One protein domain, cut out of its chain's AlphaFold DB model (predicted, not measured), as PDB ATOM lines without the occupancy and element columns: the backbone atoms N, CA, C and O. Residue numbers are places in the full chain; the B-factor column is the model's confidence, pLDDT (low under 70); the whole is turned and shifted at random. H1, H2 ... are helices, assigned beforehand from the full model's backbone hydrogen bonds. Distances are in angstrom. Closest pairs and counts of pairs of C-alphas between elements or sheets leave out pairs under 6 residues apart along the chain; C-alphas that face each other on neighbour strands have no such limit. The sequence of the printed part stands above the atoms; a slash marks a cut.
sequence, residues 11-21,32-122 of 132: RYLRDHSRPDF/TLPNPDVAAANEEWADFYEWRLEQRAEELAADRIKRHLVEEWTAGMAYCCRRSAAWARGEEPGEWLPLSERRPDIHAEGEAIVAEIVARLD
ATOM      1  N   ARG A  11     207.083 177.439 242.374       89.50
ATOM      2  CA  ARG A  11     205.800 176.884 242.839       89.50
ATOM      3  C   ARG A  11     205.513 175.469 242.320       89.50
ATOM      4  O   ARG A  11     204.709 174.775 242.937       89.50
ATOM      5  N   TYR A  12     206.170 175.059 241.238       89.38
ATOM      6  CA  TYR A  12     206.053 173.748 240.592       89.38
ATOM      7  C   TYR A  12     207.168 172.776 240.994       89.38
ATOM      8  O   TYR A  12     207.105 171.595 240.661       89.38
ATOM      9  N   LEU A  13     208.159 173.263 241.748       88.44
ATOM     10  CA  LEU A  13     209.288 172.489 242.268       88.44
ATOM     11  C   LEU A  13     209.121 172.095 243.744       88.44
ATOM     12  O   LEU A  13     210.087 171.686 244.384       88.44
ATOM     13  N   ARG A  14     207.906 172.217 244.309       72.56
ATOM     14  CA  ARG A  14     207.622 171.939 245.737       72.56
ATOM     15  C   ARG A  14     208.149 170.579 246.202       72.56
ATOM     16  O   ARG A  14     208.549 170.453 247.353       72.56
ATOM     17  N   ASP A  15     208.183 169.603 245.300       72.75
ATOM     18  CA  ASP A  15     208.935 168.364 245.447       72.75
ATOM     19  C   ASP A  15     209.850 168.188 244.223       72.75
ATOM     20  O   ASP A  15     209.389 167.900 243.118       72.75
ATOM     21  N   HIS A  16     211.163 168.345 244.421       70.44
ATOM     22  CA  HIS A  16     212.169 168.206 243.359       70.44
ATOM     23  C   HIS A  16     212.196 166.783 242.766       70.44
ATOM     24  O   HIS A  16     212.693 166.576 241.655       70.44
ATOM     25  N   SER A  17     211.644 165.789 243.475       69.06
ATOM     26  CA  SER A  17     211.530 164.415 242.986       69.06
ATOM     27  C   SER A  17     210.371 164.224 241.996       69.06
ATOM     28  O   SER A  17     210.421 163.316 241.158       69.06
ATOM     29  N   ARG A  18     209.361 165.101 242.027       74.75
ATOM     30  CA  ARG A  18     208.169 165.062 241.166       74.75
ATOM     31  C   ARG A  18     207.792 166.472 240.697       74.75
ATOM     32  O   ARG A  18     206.737 166.980 241.075       74.75
ATOM     33  N   PRO A  19     208.649 167.111 239.882       82.31
ATOM     34  CA  PRO A  19     208.367 168.435 239.348       82.31
ATOM     35  C   PRO A  19     207.085 168.419 238.508       82.31
ATOM     36  O   PRO A  19     206.916 167.558 237.641       82.31
ATOM     37  N   ASP A  20     206.208 169.396 238.726       87.38
ATOM     38  CA  ASP A  20     204.940 169.520 238.000       87.38
ATOM     39  C   ASP A  20     205.098 170.363 236.725       87.38
ATOM     40  O   ASP A  20     204.530 171.448 236.573       87.38
ATOM     41  N   PHE A  21     205.918 169.864 235.798       88.31
ATOM     42  CA  PHE A  21     206.115 170.514 234.500       88.31
ATOM     43  C   PHE A  21     204.813 170.586 233.697       88.31
ATOM     44  O   PHE A  21     204.533 171.600 233.066       88.31
ATOM     45  N   THR A  32     199.169 185.219 226.388       87.25
ATOM     46  CA  THR A  32     199.506 185.953 225.156       87.25
ATOM     47  C   THR A  32     201.007 186.240 225.079       87.25
ATOM     48  O   THR A  32     201.613 186.628 226.078       87.25
ATOM     49  N   LEU A  33     201.592 186.084 223.889       85.94
ATOM     50  CA  LEU A  33     203.005 186.348 223.609       85.94
ATOM     51  C   LEU A  33     203.223 187.715 222.932       85.94
ATOM     52  O   LEU A  33     202.310 188.197 222.257       85.94
ATOM     53  N   PRO A  34     204.420 188.321 223.055       89.69
ATOM     54  CA  PRO A  34     205.584 187.855 223.822       89.69
ATOM     55  C   PRO A  34     205.362 187.944 225.337       89.69
ATOM     56  O   PRO A  34     204.653 188.823 225.825       89.69
ATOM     57  N   ASN A  35     205.972 187.027 226.089       95.12
ATOM     58  CA  ASN A  35     205.884 186.989 227.542       95.12
ATOM     59  C   ASN A  35     207.254 186.668 228.180       95.12
ATOM     60  O   ASN A  35     207.692 185.513 228.137       95.12
ATOM     61  N   PRO A  36     207.928 187.664 228.789       94.38
ATOM     62  CA  PRO A  36     209.260 187.483 229.364       94.38
ATOM     63  C   PRO A  36     209.276 186.539 230.573       94.38
ATOM     64  O   PRO A  36     210.241 185.795 230.729       94.38
ATOM     65  N   ASP A  37     208.210 186.488 231.377       94.50
ATOM     66  CA  ASP A  37     208.131 185.578 232.529       94.50
ATOM     67  C   ASP A  37     208.025 184.116 232.075       94.50
ATOM     68  O   ASP A  37     208.628 183.221 232.667       94.50
ATOM     69  N   VAL A  38     207.284 183.855 230.991       95.31
ATOM     70  CA  VAL A  38     207.207 182.521 230.373       95.31
ATOM     71  C   VAL A  38     208.543 182.146 229.737       95.31
ATOM     72  O   VAL A  38     208.946 180.985 229.822       95.31
ATOM     73  N   ALA A  39     209.246 183.100 229.124       96.88
ATOM     74  CA  ALA A  39     210.582 182.858 228.591       96.88
ATOM     75  C   ALA A  39     211.573 182.478 229.701       96.88
ATOM     76  O   ALA A  39     212.202 181.424 229.616       96.88
ATOM     77  N   ALA A  40     211.632 183.268 230.776       97.00
ATOM     78  CA  ALA A  40     212.480 182.991 231.933       97.00
ATOM     79  C   ALA A  40     212.124 181.650 232.595       97.00
ATOM     80  O   ALA A  40     213.006 180.850 232.893       97.00
ATOM     81  N   ALA A  41     210.833 181.338 232.748       96.19
ATOM     82  CA  ALA A  41     210.394 180.052 233.288       96.19
ATOM     83  C   ALA A  41     210.847 178.855 232.432       96.19
ATOM     84  O   ALA A  41     211.208 177.812 232.971       96.19
ATOM     85  N   ASN A  42     210.842 178.988 231.104       97.56
ATOM     86  CA  ASN A  42     211.368 177.954 230.214       97.56
ATOM     87  C   ASN A  42     212.885 177.771 230.378       97.56
ATOM     88  O   ASN A  42     213.366 176.640 230.409       97.56
ATOM     89  N   GLU A  43     213.647 178.856 230.504       98.19
ATOM     90  CA  GLU A  43     215.093 178.779 230.760       98.19
ATOM     91  C   GLU A  43     215.393 178.111 232.104       98.19
ATOM     92  O   GLU A  43     216.258 177.239 232.182       98.19
ATOM     93  N   GLU A  44     214.618 178.440 233.137       97.75
ATOM     94  CA  GLU A  44     214.712 177.793 234.444       97.75
ATOM     95  C   GLU A  44     214.373 176.303 234.392       97.75
ATOM     96  O   GLU A  44     215.055 175.509 235.032       97.75
ATOM     97  N   TRP A  45     213.358 175.892 233.623       97.69
ATOM     98  CA  TRP A  45     213.061 174.470 233.433       97.69
ATOM     99  C   TRP A  45     214.211 173.734 232.747       97.69
ATOM    100  O   TRP A  45     214.552 172.627 233.166       97.69
ATOM    101  N   ALA A  46     214.831 174.342 231.731       97.94
ATOM    102  CA  ALA A  46     215.994 173.762 231.066       97.94
ATOM    103  C   ALA A  46     217.165 173.562 232.045       97.94
ATOM    104  O   ALA A  46     217.690 172.452 232.132       97.94
ATOM    105  N   ASP A  47     217.515 174.596 232.819       97.94
ATOM    106  CA  ASP A  47     218.561 174.527 233.854       97.94
ATOM    107  C   ASP A  47     218.219 173.502 234.945       97.94
ATOM    108  O   ASP A  47     219.065 172.708 235.354       97.94
ATOM    109  N   PHE A  48     216.961 173.457 235.390       96.25
ATOM    110  CA  PHE A  48     216.504 172.504 236.398       96.25
ATOM    111  C   PHE A  48     216.683 171.048 235.950       96.25
ATOM    112  O   PHE A  48     217.110 170.213 236.751       96.25
ATOM    113  N   TYR A  49     216.367 170.714 234.694       95.94
ATOM    114  CA  TYR A  49     216.534 169.346 234.195       95.94
ATOM    115  C   TYR A  49     217.999 168.914 234.145       95.94
ATOM    116  O   TYR A  49     218.313 167.788 234.539       95.94
ATOM    117  N   GLU A  50     218.888 169.802 233.706       96.44
ATOM    118  CA  GLU A  50     220.330 169.543 233.657       96.44
ATOM    119  C   GLU A  50     220.908 169.408 235.069       96.44
ATOM    120  O   GLU A  50     221.536 168.396 235.381       96.44
ATOM    121  N   TRP A  51     220.573 170.332 235.975       95.88
ATOM    122  CA  TRP A  51     220.953 170.228 237.383       95.88
ATOM    123  C   TRP A  51     220.460 168.922 238.017       95.88
ATOM    124  O   TRP A  51     221.205 168.238 238.717       95.88
ATOM    125  N   ARG A  52     219.204 168.534 237.767       93.50
ATOM    126  CA  ARG A  52     218.626 167.311 238.338       93.50
ATOM    127  C   ARG A  52     219.334 166.054 237.832       93.50
ATOM    128  O   ARG A  52     219.452 165.093 238.590       93.50
ATOM    129  N   LEU A  53     219.772 166.040 236.575       94.94
ATOM    130  CA  LEU A  53     220.574 164.946 236.029       94.94
ATOM    131  C   LEU A  53     221.908 164.826 236.779       94.94
ATOM    132  O   LEU A  53     222.256 163.726 237.205       94.94
ATOM    133  N   GLU A  54     222.598 165.944 237.018       94.81
ATOM    134  CA  GLU A  54     223.856 165.970 237.780       94.81
ATOM    135  C   GLU A  54     223.677 165.440 239.209       94.81
ATOM    136  O   GLU A  54     224.476 164.625 239.671       94.81
ATOM    137  N   GLN A  55     222.589 165.817 239.894       93.75
ATOM    138  CA  GLN A  55     222.298 165.324 241.251       93.75
ATOM    139  C   GLN A  55     222.051 163.810 241.318       93.75
ATOM    140  O   GLN A  55     222.121 163.218 242.392       93.75
ATOM    141  N   ARG A  56     221.735 163.172 240.186       93.19
ATOM    142  CA  ARG A  56     221.446 161.734 240.100       93.19
ATOM    143  C   ARG A  56     222.625 160.922 239.567       93.19
ATOM    144  O   ARG A  56     222.455 159.732 239.310       93.19
ATOM    145  N   ALA A  57     223.806 161.522 239.417       91.50
ATOM    146  CA  ALA A  57     224.977 160.845 238.859       91.50
ATOM    147  C   ALA A  57     225.320 159.543 239.608       91.50
ATOM    148  O   ALA A  57     225.519 158.509 238.973       91.50
ATOM    149  N   GLU A  58     225.315 159.566 240.945       92.31
ATOM    150  CA  GLU A  58     225.590 158.378 241.767       92.31
ATOM    151  C   GLU A  58     224.487 157.314 241.649       92.31
ATOM    152  O   GLU A  58     224.786 156.133 241.480       92.31
ATOM    153  N   GLU A  59     223.211 157.724 241.663       91.94
ATOM    154  CA  GLU A  59     222.055 156.823 241.495       91.94
ATOM    155  C   GLU A  59     222.115 156.070 240.157       91.94
ATOM    156  O   GLU A  59     221.736 154.902 240.062       91.94
ATOM    157  N   LEU A  60     222.562 156.757 239.106       93.38
ATOM    158  CA  LEU A  60     222.577 156.249 237.738       93.38
ATOM    159  C   LEU A  60     223.871 155.501 237.389       93.38
ATOM    160  O   LEU A  60     223.924 154.844 236.352       93.38
ATOM    161  N   ALA A  61     224.901 155.555 238.238       91.94
ATOM    162  CA  ALA A  61     226.216 154.991 237.936       91.94
ATOM    163  C   ALA A  61     226.193 153.470 237.691       91.94
ATOM    164  O   ALA A  61     226.995 152.963 236.908       91.94
ATOM    165  N   ALA A  62     225.277 152.746 238.341       92.81
ATOM    166  CA  ALA A  62     225.212 151.285 238.278       92.81
ATOM    167  C   ALA A  62     224.399 150.729 237.091       92.81
ATOM    168  O   ALA A  62     224.492 149.536 236.808       92.81
ATOM    169  N   ASP A  63     223.605 151.554 236.401       96.00
ATOM    170  CA  ASP A  63     222.714 151.112 235.321       96.00
ATOM    171  C   ASP A  63     222.887 151.994 234.079       96.00
ATOM    172  O   ASP A  63     222.300 153.070 233.961       96.00
ATOM    173  N   ARG A  64     223.699 151.502 233.137       95.88
ATOM    174  CA  ARG A  64     224.026 152.174 231.872       95.88
ATOM    175  C   ARG A  64     222.784 152.500 231.039       95.88
ATOM    176  O   ARG A  64     222.685 153.605 230.517       95.88
ATOM    177  N   ILE A  65     221.833 151.567 230.934       96.00
ATOM    178  CA  ILE A  65     220.631 151.756 230.109       96.00
ATOM    179  C   ILE A  65     219.740 152.815 230.750       96.00
ATOM    180  O   ILE A  65     219.321 153.760 230.086       96.00
ATOM    181  N   LYS A  66     219.489 152.700 232.058       96.38
ATOM    182  CA  LYS A  66     218.704 153.698 232.791       96.38
ATOM    183  C   LYS A  66     219.361 155.075 232.731       96.38
ATOM    184  O   LYS A  66     218.659 156.062 232.532       96.38
ATOM    185  N   ARG A  67     220.685 155.150 232.886       96.62
ATOM    186  CA  ARG A  67     221.443 156.396 232.749       96.62
ATOM    187  C   ARG A  67     221.218 157.027 231.379       96.62
ATOM    188  O   ARG A  67     220.794 158.177 231.329       96.62
ATOM    189  N   HIS A  68     221.422 156.265 230.308       97.12
ATOM    190  CA  HIS A  68     221.231 156.742 228.942       97.12
ATOM    191  C   HIS A  68     219.802 157.255 228.698       97.12
ATOM    192  O   HIS A  68     219.630 158.371 228.217       97.12
ATOM    193  N   LEU A  69     218.774 156.509 229.122       96.81
ATOM    194  CA  LEU A  69     217.375 156.939 228.983       96.81
ATOM    195  C   LEU A  69     217.091 158.266 229.705       96.81
ATOM    196  O   LEU A  69     216.339 159.103 229.205       96.81
ATOM    197  N   VAL A  70     217.681 158.474 230.887       96.31
ATOM    198  CA  VAL A  70     217.527 159.729 231.637       96.31
ATOM    199  C   VAL A  70     218.300 160.869 230.966       96.31
ATOM    200  O   VAL A  70     217.771 161.973 230.881       96.31
ATOM    201  N   GLU A  71     219.513 160.621 230.468       97.38
ATOM    202  CA  GLU A  71     220.314 161.608 229.732       97.38
ATOM    203  C   GLU A  71     219.611 162.054 228.439       97.38
ATOM    204  O   GLU A  71     219.492 163.257 228.193       97.38
ATOM    205  N   GLU A  72     219.081 161.113 227.653       97.50
ATOM    206  CA  GLU A  72     218.324 161.398 226.432       97.50
ATOM    207  C   GLU A  72     217.061 162.212 226.725       97.50
ATOM    208  O   GLU A  72     216.827 163.252 226.096       97.50
ATOM    209  N   TRP A  73     216.266 161.778 227.709       96.94
ATOM    210  CA  TRP A  73     215.052 162.484 228.105       96.94
ATOM    211  C   TRP A  73     215.361 163.908 228.579       96.94
ATOM    212  O   TRP A  73     214.735 164.861 228.112       96.94
ATOM    213  N   THR A  74     216.368 164.078 229.444       97.00
ATOM    214  CA  THR A  74     216.814 165.396 229.924       97.00
ATOM    215  C   THR A  74     217.268 166.278 228.768       97.00
ATOM    216  O   THR A  74     216.839 167.429 228.670       97.00
ATOM    217  N   ALA A  75     218.079 165.747 227.848       97.81
ATOM    218  CA  ALA A  75     218.521 166.489 226.676       97.81
ATOM    219  C   ALA A  75     217.336 166.916 225.798       97.81
ATOM    220  O   ALA A  75     217.355 168.014 225.239       97.81
ATOM    221  N   GLY A  76     216.321 166.064 225.635       97.19
ATOM    222  CA  GLY A  76     215.075 166.401 224.941       97.19
ATOM    223  C   GLY A  76     214.322 167.539 225.622       97.19
ATOM    224  O   GLY A  76     214.042 168.556 224.989       97.19
ATOM    225  N   MET A  77     214.064 167.413 226.921       97.12
ATOM    226  CA  MET A  77     213.318 168.413 227.684       97.12
ATOM    227  C   MET A  77     214.020 169.772 227.723       97.12
ATOM    228  O   MET A  77     213.376 170.790 227.467       97.12
ATOM    229  N   ALA A  78     215.333 169.807 227.971       97.62
ATOM    230  CA  ALA A  78     216.104 171.049 227.974       97.62
ATOM    231  C   ALA A  78     216.083 171.739 226.600       97.62
ATOM    232  O   ALA A  78     215.919 172.958 226.518       97.62
ATOM    233  N   TYR A  79     216.178 170.969 225.509       97.81
ATOM    234  CA  TYR A  79     216.068 171.498 224.147       97.81
ATOM    235  C   TYR A  79     214.679 172.098 223.872       97.81
ATOM    236  O   TYR A  79     214.583 173.242 223.420       97.81
ATOM    237  N   CYS A  80     213.605 171.378 224.215       96.69
ATOM    238  CA  CYS A  80     212.228 171.864 224.094       96.69
ATOM    239  C   CYS A  80     212.001 173.167 224.869       96.69
ATOM    240  O   CYS A  80     211.396 174.103 224.342       96.69
ATOM    241  N   CYS A  81     212.495 173.233 226.106       97.31
ATOM    242  CA  CYS A  81     212.354 174.403 226.963       97.31
ATOM    243  C   CYS A  81     213.110 175.605 226.381       97.31
ATOM    244  O   CYS A  81     212.520 176.663 226.205       97.31
ATOM    245  N   ARG A  82     214.372 175.448 225.959       97.62
ATOM    246  CA  ARG A  82     215.150 176.546 225.348       97.62
ATOM    247  C   ARG A  82     214.493 177.114 224.087       97.62
ATOM    248  O   ARG A  82     214.419 178.328 223.923       97.62
ATOM    249  N   ARG A  83     213.958 176.252 223.218       96.94
ATOM    250  CA  ARG A  83     213.191 176.691 222.039       96.94
ATOM    251  C   ARG A  83     211.910 177.425 222.423       96.94
ATOM    252  O   ARG A  83     211.576 178.439 221.819       96.94
ATOM    253  N   SER A  84     211.208 176.923 223.434       95.38
ATOM    254  CA  SER A  84     209.995 177.559 223.951       95.38
ATOM    255  C   SER A  84     210.299 178.908 224.610       95.38
ATOM    256  O   SER A  84     209.479 179.814 224.514       95.38
ATOM    257  N   ALA A  85     211.483 179.081 225.209       97.06
ATOM    258  CA  ALA A  85     211.945 180.368 225.720       97.06
ATOM    259  C   ALA A  85     212.134 181.392 224.593       97.06
ATOM    260  O   ALA A  85     211.611 182.499 224.691       97.06
ATOM    261  N   ALA A  86     212.811 181.004 223.505       96.75
ATOM    262  CA  ALA A  86     212.960 181.851 222.320       96.75
ATOM    263  C   ALA A  86     211.589 182.243 221.744       96.75
ATOM    264  O   ALA A  86     211.284 183.426 221.595       96.75
ATOM    265  N   TRP A  87     210.702 181.263 221.548       94.88
ATOM    266  CA  TRP A  87     209.344 181.527 221.077       94.88
ATOM    267  C   TRP A  87     208.563 182.463 222.015       94.88
ATOM    268  O   TRP A  87     207.897 183.388 221.555       94.88
ATOM    269  N   ALA A  88     208.693 182.292 223.334       95.50
ATOM    270  CA  ALA A  88     208.048 183.156 224.319       95.50
ATOM    271  C   ALA A  88     208.585 184.598 224.311       95.50
ATOM    272  O   ALA A  88     207.837 185.522 224.631       95.50
ATOM    273  N   ARG A  89     209.837 184.822 223.889       96.88
ATOM    274  CA  ARG A  89     210.383 186.165 223.618       96.88
ATOM    275  C   ARG A  89     209.900 186.768 222.293       96.88
ATOM    276  O   ARG A  89     210.149 187.944 222.048       96.88
ATOM    277  N   GLY A  90     209.185 186.003 221.466       95.38
ATOM    278  CA  GLY A  90     208.822 186.392 220.101       95.38
ATOM    279  C   GLY A  90     209.958 186.189 219.092       95.38
ATOM    280  O   GLY A  90     209.903 186.745 217.999       95.38
ATOM    281  N   GLU A  91     210.984 185.419 219.455       96.81
ATOM    282  CA  GLU A  91     212.100 185.060 218.579       96.81
ATOM    283  C   GLU A  91     211.751 183.822 217.744       96.81
ATOM    284  O   GLU A  91     210.934 182.983 218.137       96.81
ATOM    285  N   GLU A  92     212.415 183.672 216.598       94.12
ATOM    286  CA  GLU A  92     212.354 182.446 215.810       94.12
ATOM    287  C   GLU A  92     213.318 181.399 216.405       94.12
ATOM    288  O   GLU A  92     214.529 181.616 216.406       94.12
ATOM    289  N   PRO A  93     212.833 180.247 216.906       92.94
ATOM    290  CA  PRO A  93     213.683 179.239 217.550       92.94
ATOM    291  C   PRO A  93     214.558 178.431 216.569       92.94
ATOM    292  O   PRO A  93     215.261 177.515 216.999       92.94
ATOM    293  N   GLY A  94     214.501 178.728 215.267       93.69
ATOM    294  CA  GLY A  94     215.186 177.994 214.201       93.69
ATOM    295  C   GLY A  94     214.551 176.636 213.888       93.69
ATOM    296  O   GLY A  94     213.498 176.280 214.421       93.69
ATOM    297  N   GLU A  95     215.194 175.843 213.035       95.31
ATOM    298  CA  GLU A  95     214.724 174.500 212.669       95.31
ATOM    299  C   GLU A  95     214.793 173.523 213.846       95.31
ATOM    300  O   GLU A  95     215.626 173.658 214.748       95.31
ATOM    301  N   TRP A  96     213.883 172.547 213.869       95.19
ATOM    302  CA  TRP A  96     213.915 171.475 214.859       95.19
ATOM    303  C   TRP A  96     215.016 170.476 214.507       95.19
ATOM    304  O   TRP A  96     214.929 169.796 213.488       95.19
ATOM    305  N   LEU A  97     216.014 170.352 215.379       97.00
ATOM    306  CA  LEU A  97     217.141 169.449 215.175       97.00
ATOM    307  C   LEU A  97     216.905 168.107 215.888       97.00
ATOM    308  O   LEU A  97     216.528 168.096 217.069       97.00
ATOM    309  N   PRO A  98     217.141 166.965 215.219       96.69
ATOM    310  CA  PRO A  98     217.066 165.651 215.849       96.69
ATOM    311  C   PRO A  98     218.169 165.457 216.902       96.69
ATOM    312  O   PRO A  98     219.167 166.180 216.934       96.69
ATOM    313  N   LEU A  99     217.996 164.458 217.783       95.44
ATOM    314  CA  LEU A  99     218.976 164.126 218.833       95.44
ATOM    315  C   LEU A  99     220.377 163.868 218.258       95.44
ATOM    316  O   LEU A  99     221.354 164.347 218.828       95.44
ATOM    317  N   SER A 100     220.452 163.177 217.120       97.50
ATOM    318  CA  SER A 100     221.690 162.846 216.408       97.50
ATOM    319  C   SER A 100     222.550 164.062 216.059       97.50
ATOM    320  O   SER A 100     223.771 163.962 216.075       97.50
ATOM    321  N   GLU A 101     221.934 165.212 215.785       97.75
ATOM    322  CA  GLU A 101     222.646 166.443 215.428       97.75
ATOM    323  C   GLU A 101     222.982 167.293 216.657       97.75
ATOM    324  O   GLU A 101     224.079 167.838 216.767       97.75
ATOM    325  N   ARG A 102     222.055 167.394 217.616       96.12
ATOM    326  CA  ARG A 102     222.219 168.255 218.804       96.12
ATOM    327  C   ARG A 102     223.048 167.624 219.928       96.12
ATOM    328  O   ARG A 102     223.626 168.355 220.728       96.12
ATOM    329  N   ARG A 103     223.056 166.291 220.039       97.19
ATOM    330  CA  ARG A 103     223.784 165.492 221.046       97.19
ATOM    331  C   ARG A 103     224.249 164.165 220.429       97.19
ATOM    332  O   ARG A 103     223.722 163.103 220.782       97.19
ATOM    333  N   PRO A 104     225.219 164.212 219.495       97.75
ATOM    334  CA  PRO A 104     225.720 163.018 218.811       97.75
ATOM    335  C   PRO A 104     226.319 161.988 219.777       97.75
ATOM    336  O   PRO A 104     226.264 160.793 219.507       97.75
ATOM    337  N   ASP A 105     226.841 162.439 220.919       97.75
ATOM    338  CA  ASP A 105     227.354 161.598 222.000       97.75
ATOM    339  C   ASP A 105     226.262 160.708 222.614       97.75
ATOM    340  O   ASP A 105     226.436 159.494 222.705       97.75
ATOM    341  N   ILE A 106     225.113 161.296 222.968       97.44
ATOM    342  CA  ILE A 106     223.972 160.551 223.515       97.44
ATOM    343  C   ILE A 106     223.394 159.632 222.441       97.44
ATOM    344  O   ILE A 106     223.109 158.472 222.717       97.44
ATOM    345  N   HIS A 107     223.234 160.130 221.214       98.00
ATOM    346  CA  HIS A 107     222.673 159.331 220.128       98.00
ATOM    347  C   HIS A 107     223.507 158.075 219.838       98.00
ATOM    348  O   HIS A 107     222.952 156.981 219.773       98.00
ATOM    349  N   ALA A 108     224.833 158.210 219.730       98.12
ATOM    350  CA  ALA A 108     225.728 157.080 219.490       98.12
ATOM    351  C   ALA A 108     225.677 156.033 220.617       98.12
ATOM    352  O   ALA A 108     225.730 154.832 220.353       98.12
ATOM    353  N   GLU A 109     225.543 156.472 221.870       97.94
ATOM    354  CA  GLU A 109     225.367 155.571 223.013       97.94
ATOM    355  C   GLU A 109     224.046 154.789 222.930       97.94
ATOM    356  O   GLU A 109     224.018 153.587 223.206       97.94
ATOM    357  N   GLY A 110     222.968 155.441 222.489       97.12
ATOM    358  CA  GLY A 110     221.676 154.791 222.264       97.12
ATOM    359  C   GLY A 110     221.742 153.721 221.182       97.12
ATOM    360  O   GLY A 110     221.301 152.593 221.406       97.12
ATOM    361  N   GLU A 111     222.384 154.028 220.054       98.19
ATOM    362  CA  GLU A 111     222.646 153.052 218.987       98.19
ATOM    363  C   GLU A 111     223.438 151.842 219.513       98.19
ATOM    364  O   GLU A 111     223.099 150.692 219.225       98.19
ATOM    365  N   ALA A 112     224.453 152.075 220.353       97.88
ATOM    366  CA  ALA A 112     225.237 151.003 220.960       97.88
ATOM    367  C   ALA A 112     224.405 150.126 221.917       97.88
ATOM    368  O   ALA A 112     224.541 148.900 221.901       97.88
ATOM    369  N   ILE A 113     223.534 150.728 222.733       97.19
ATOM    370  CA  ILE A 113     222.624 150.003 223.634       97.19
ATOM    371  C   ILE A 113     221.629 149.155 222.836       97.19
ATOM    372  O   ILE A 113     221.429 147.981 223.155       97.19
ATOM    373  N   VAL A 114     221.023 149.716 221.788       96.25
ATOM    374  CA  VAL A 114     220.079 148.990 220.925       96.25
ATOM    375  C   VAL A 114     220.769 147.807 220.251       96.25
ATOM    376  O   VAL A 114     220.255 146.689 220.318       96.25
ATOM    377  N   ALA A 115     221.954 148.015 219.673       96.75
ATOM    378  CA  ALA A 115     222.733 146.948 219.051       96.75
ATOM    379  C   ALA A 115     223.053 145.813 220.040       96.75
ATOM    380  O   ALA A 115     222.933 144.634 219.701       96.75
ATOM    381  N   GLU A 116     223.409 146.152 221.282       95.31
ATOM    382  CA  GLU A 116     223.663 145.171 222.337       95.31
ATOM    383  C   GLU A 116     222.406 144.364 222.702       95.31
ATOM    384  O   GLU A 116     222.479 143.141 222.856       95.31
ATOM    385  N   ILE A 117     221.250 145.020 222.832       93.94
ATOM    386  CA  ILE A 117     219.971 144.359 223.125       93.94
ATOM    387  C   ILE A 117     219.603 143.389 221.999       93.94
ATOM    388  O   ILE A 117     219.294 142.230 222.279       93.94
ATOM    389  N   VAL A 118     219.686 143.826 220.741       94.94
ATOM    390  CA  VAL A 118     219.399 142.982 219.570       94.94
ATOM    391  C   VAL A 118     220.326 141.766 219.540       94.94
ATOM    392  O   VAL A 118     219.853 140.634 219.478       94.94
ATOM    393  N   ALA A 119     221.634 141.964 219.728       93.50
ATOM    394  CA  ALA A 119     222.602 140.867 219.759       93.50
ATOM    395  C   ALA A 119     222.355 139.855 220.895       93.50
ATOM    396  O   ALA A 119     222.736 138.688 220.784       93.50
ATOM    397  N   ARG A 120     221.743 140.278 222.012       91.06
ATOM    398  CA  ARG A 120     221.329 139.374 223.099       91.06
ATOM    399  C   ARG A 120     220.079 138.575 222.734       91.06
ATOM    400  O   ARG A 120     220.002 137.411 223.119       91.06
ATOM    401  N   LEU A 121     219.134 139.178 222.014       90.12
ATOM    402  CA  LEU A 121     217.903 138.524 221.561       90.12
ATOM    403  C   LEU A 121     218.164 137.501 220.448       90.12
ATOM    404  O   LEU A 121     217.535 136.447 220.439       90.12
ATOM    405  N   ASP A 122     219.135 137.768 219.574       84.06
ATOM    406  CA  ASP A 122     219.522 136.869 218.479       84.06
ATOM    407  C   ASP A 122     220.350 135.655 218.937       84.06
ATOM    408  O   ASP A 122     220.637 134.754 218.141       84.06
TER     409      ASP A 122
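Overview. This is residues 11 to 21 and 32 to 122 of the 132 residues of an uncharacterized protein of Labedaea rhizosphaerae (UniProt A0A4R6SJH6). Two long helices, H1 and H3, lie side by side and run opposite ways, and a third, H5, slants across the far side of the first part of H3, its last residues sticking out at one end. H3 is in the middle of this flat, loose layer, with the small helices H2 and H4 at the turns. The 102 printed residues have five named helices in the order H1, H2, H3, H4, H5 and no named strand; the class is all helix. The whole is loose, with a radius of gyration of the C-alphas of 16.3 A, and spans 53 by 34 by 17 A.

Arrangement. Residues 11 to 21 come first and have no named helix; a cut follows. H1, residues 36 to 55, touches H3, residues 64 to 88, with 34 pairs of C-alphas within 8 A. The closest C-alphas are those of Ala 39 and Ala 85, 4.0 A apart, and the two helices run opposite ways at a shallow tilt of 13 degrees. H2, residues 57 to 60, meets H1 only through their link, and it is close to H3 but not clearly touching, the closest C-alphas being those of Leu 60 and Arg 67, 5.1 A apart. H4, residues 99 to 102, is close to H3 but not clearly touching, with the C-alphas of Gly 76 and Leu 99 closest at 7.6 A. H5, residues 104 to 121, touches H4 only at the corner, where the C-alphas of Ser 100 and His 107 are closest at 5.2 A. H5 touches H3 with residues 106 to 113 alone, and H3 touches H5 with residues 65 to 72 alone. Their closest C-alphas are those of Glu 72 and Ile 106, 6.4 A apart, and they run opposite ways at a steep tilt of 37 degrees, only just steep. H1 is apart from H4 and from H5. In H1, H3 and H5 every O i to N i+4 pair is within hydrogen-bond range; H2 and H4 are too short for such a pair.

Along the chain. H1 begins at C-alpha 36 (209.260, 187.483, 229.364) and is 28.3 A long from first to last C-alpha. H2 measures 5.3 A. H3, the longest helix, measures 35.7 A and begins at C-alpha 64 (224.026, 152.174, 231.872). H4 measures 5.3 A. H5 measures 25.9 A and ends at C-alpha 121 (217.903, 138.524, 221.561).

Size, cuts and confidence. The C-alphas farthest apart are those of Thr 32 and Asp 122, at 53.4 A. Residues 22 to 31 are not printed, and C-alphas 21 and 32 are 19.2 A apart across this cut. Residues 115 to 122, of which 115 to 121 belong to H5, stand free. The link from H3 to H4 is short, with 10 residues, and the other links between named helices are tight. The mean pLDDT of the printed part is 93.9; residue 17 alone is under 70.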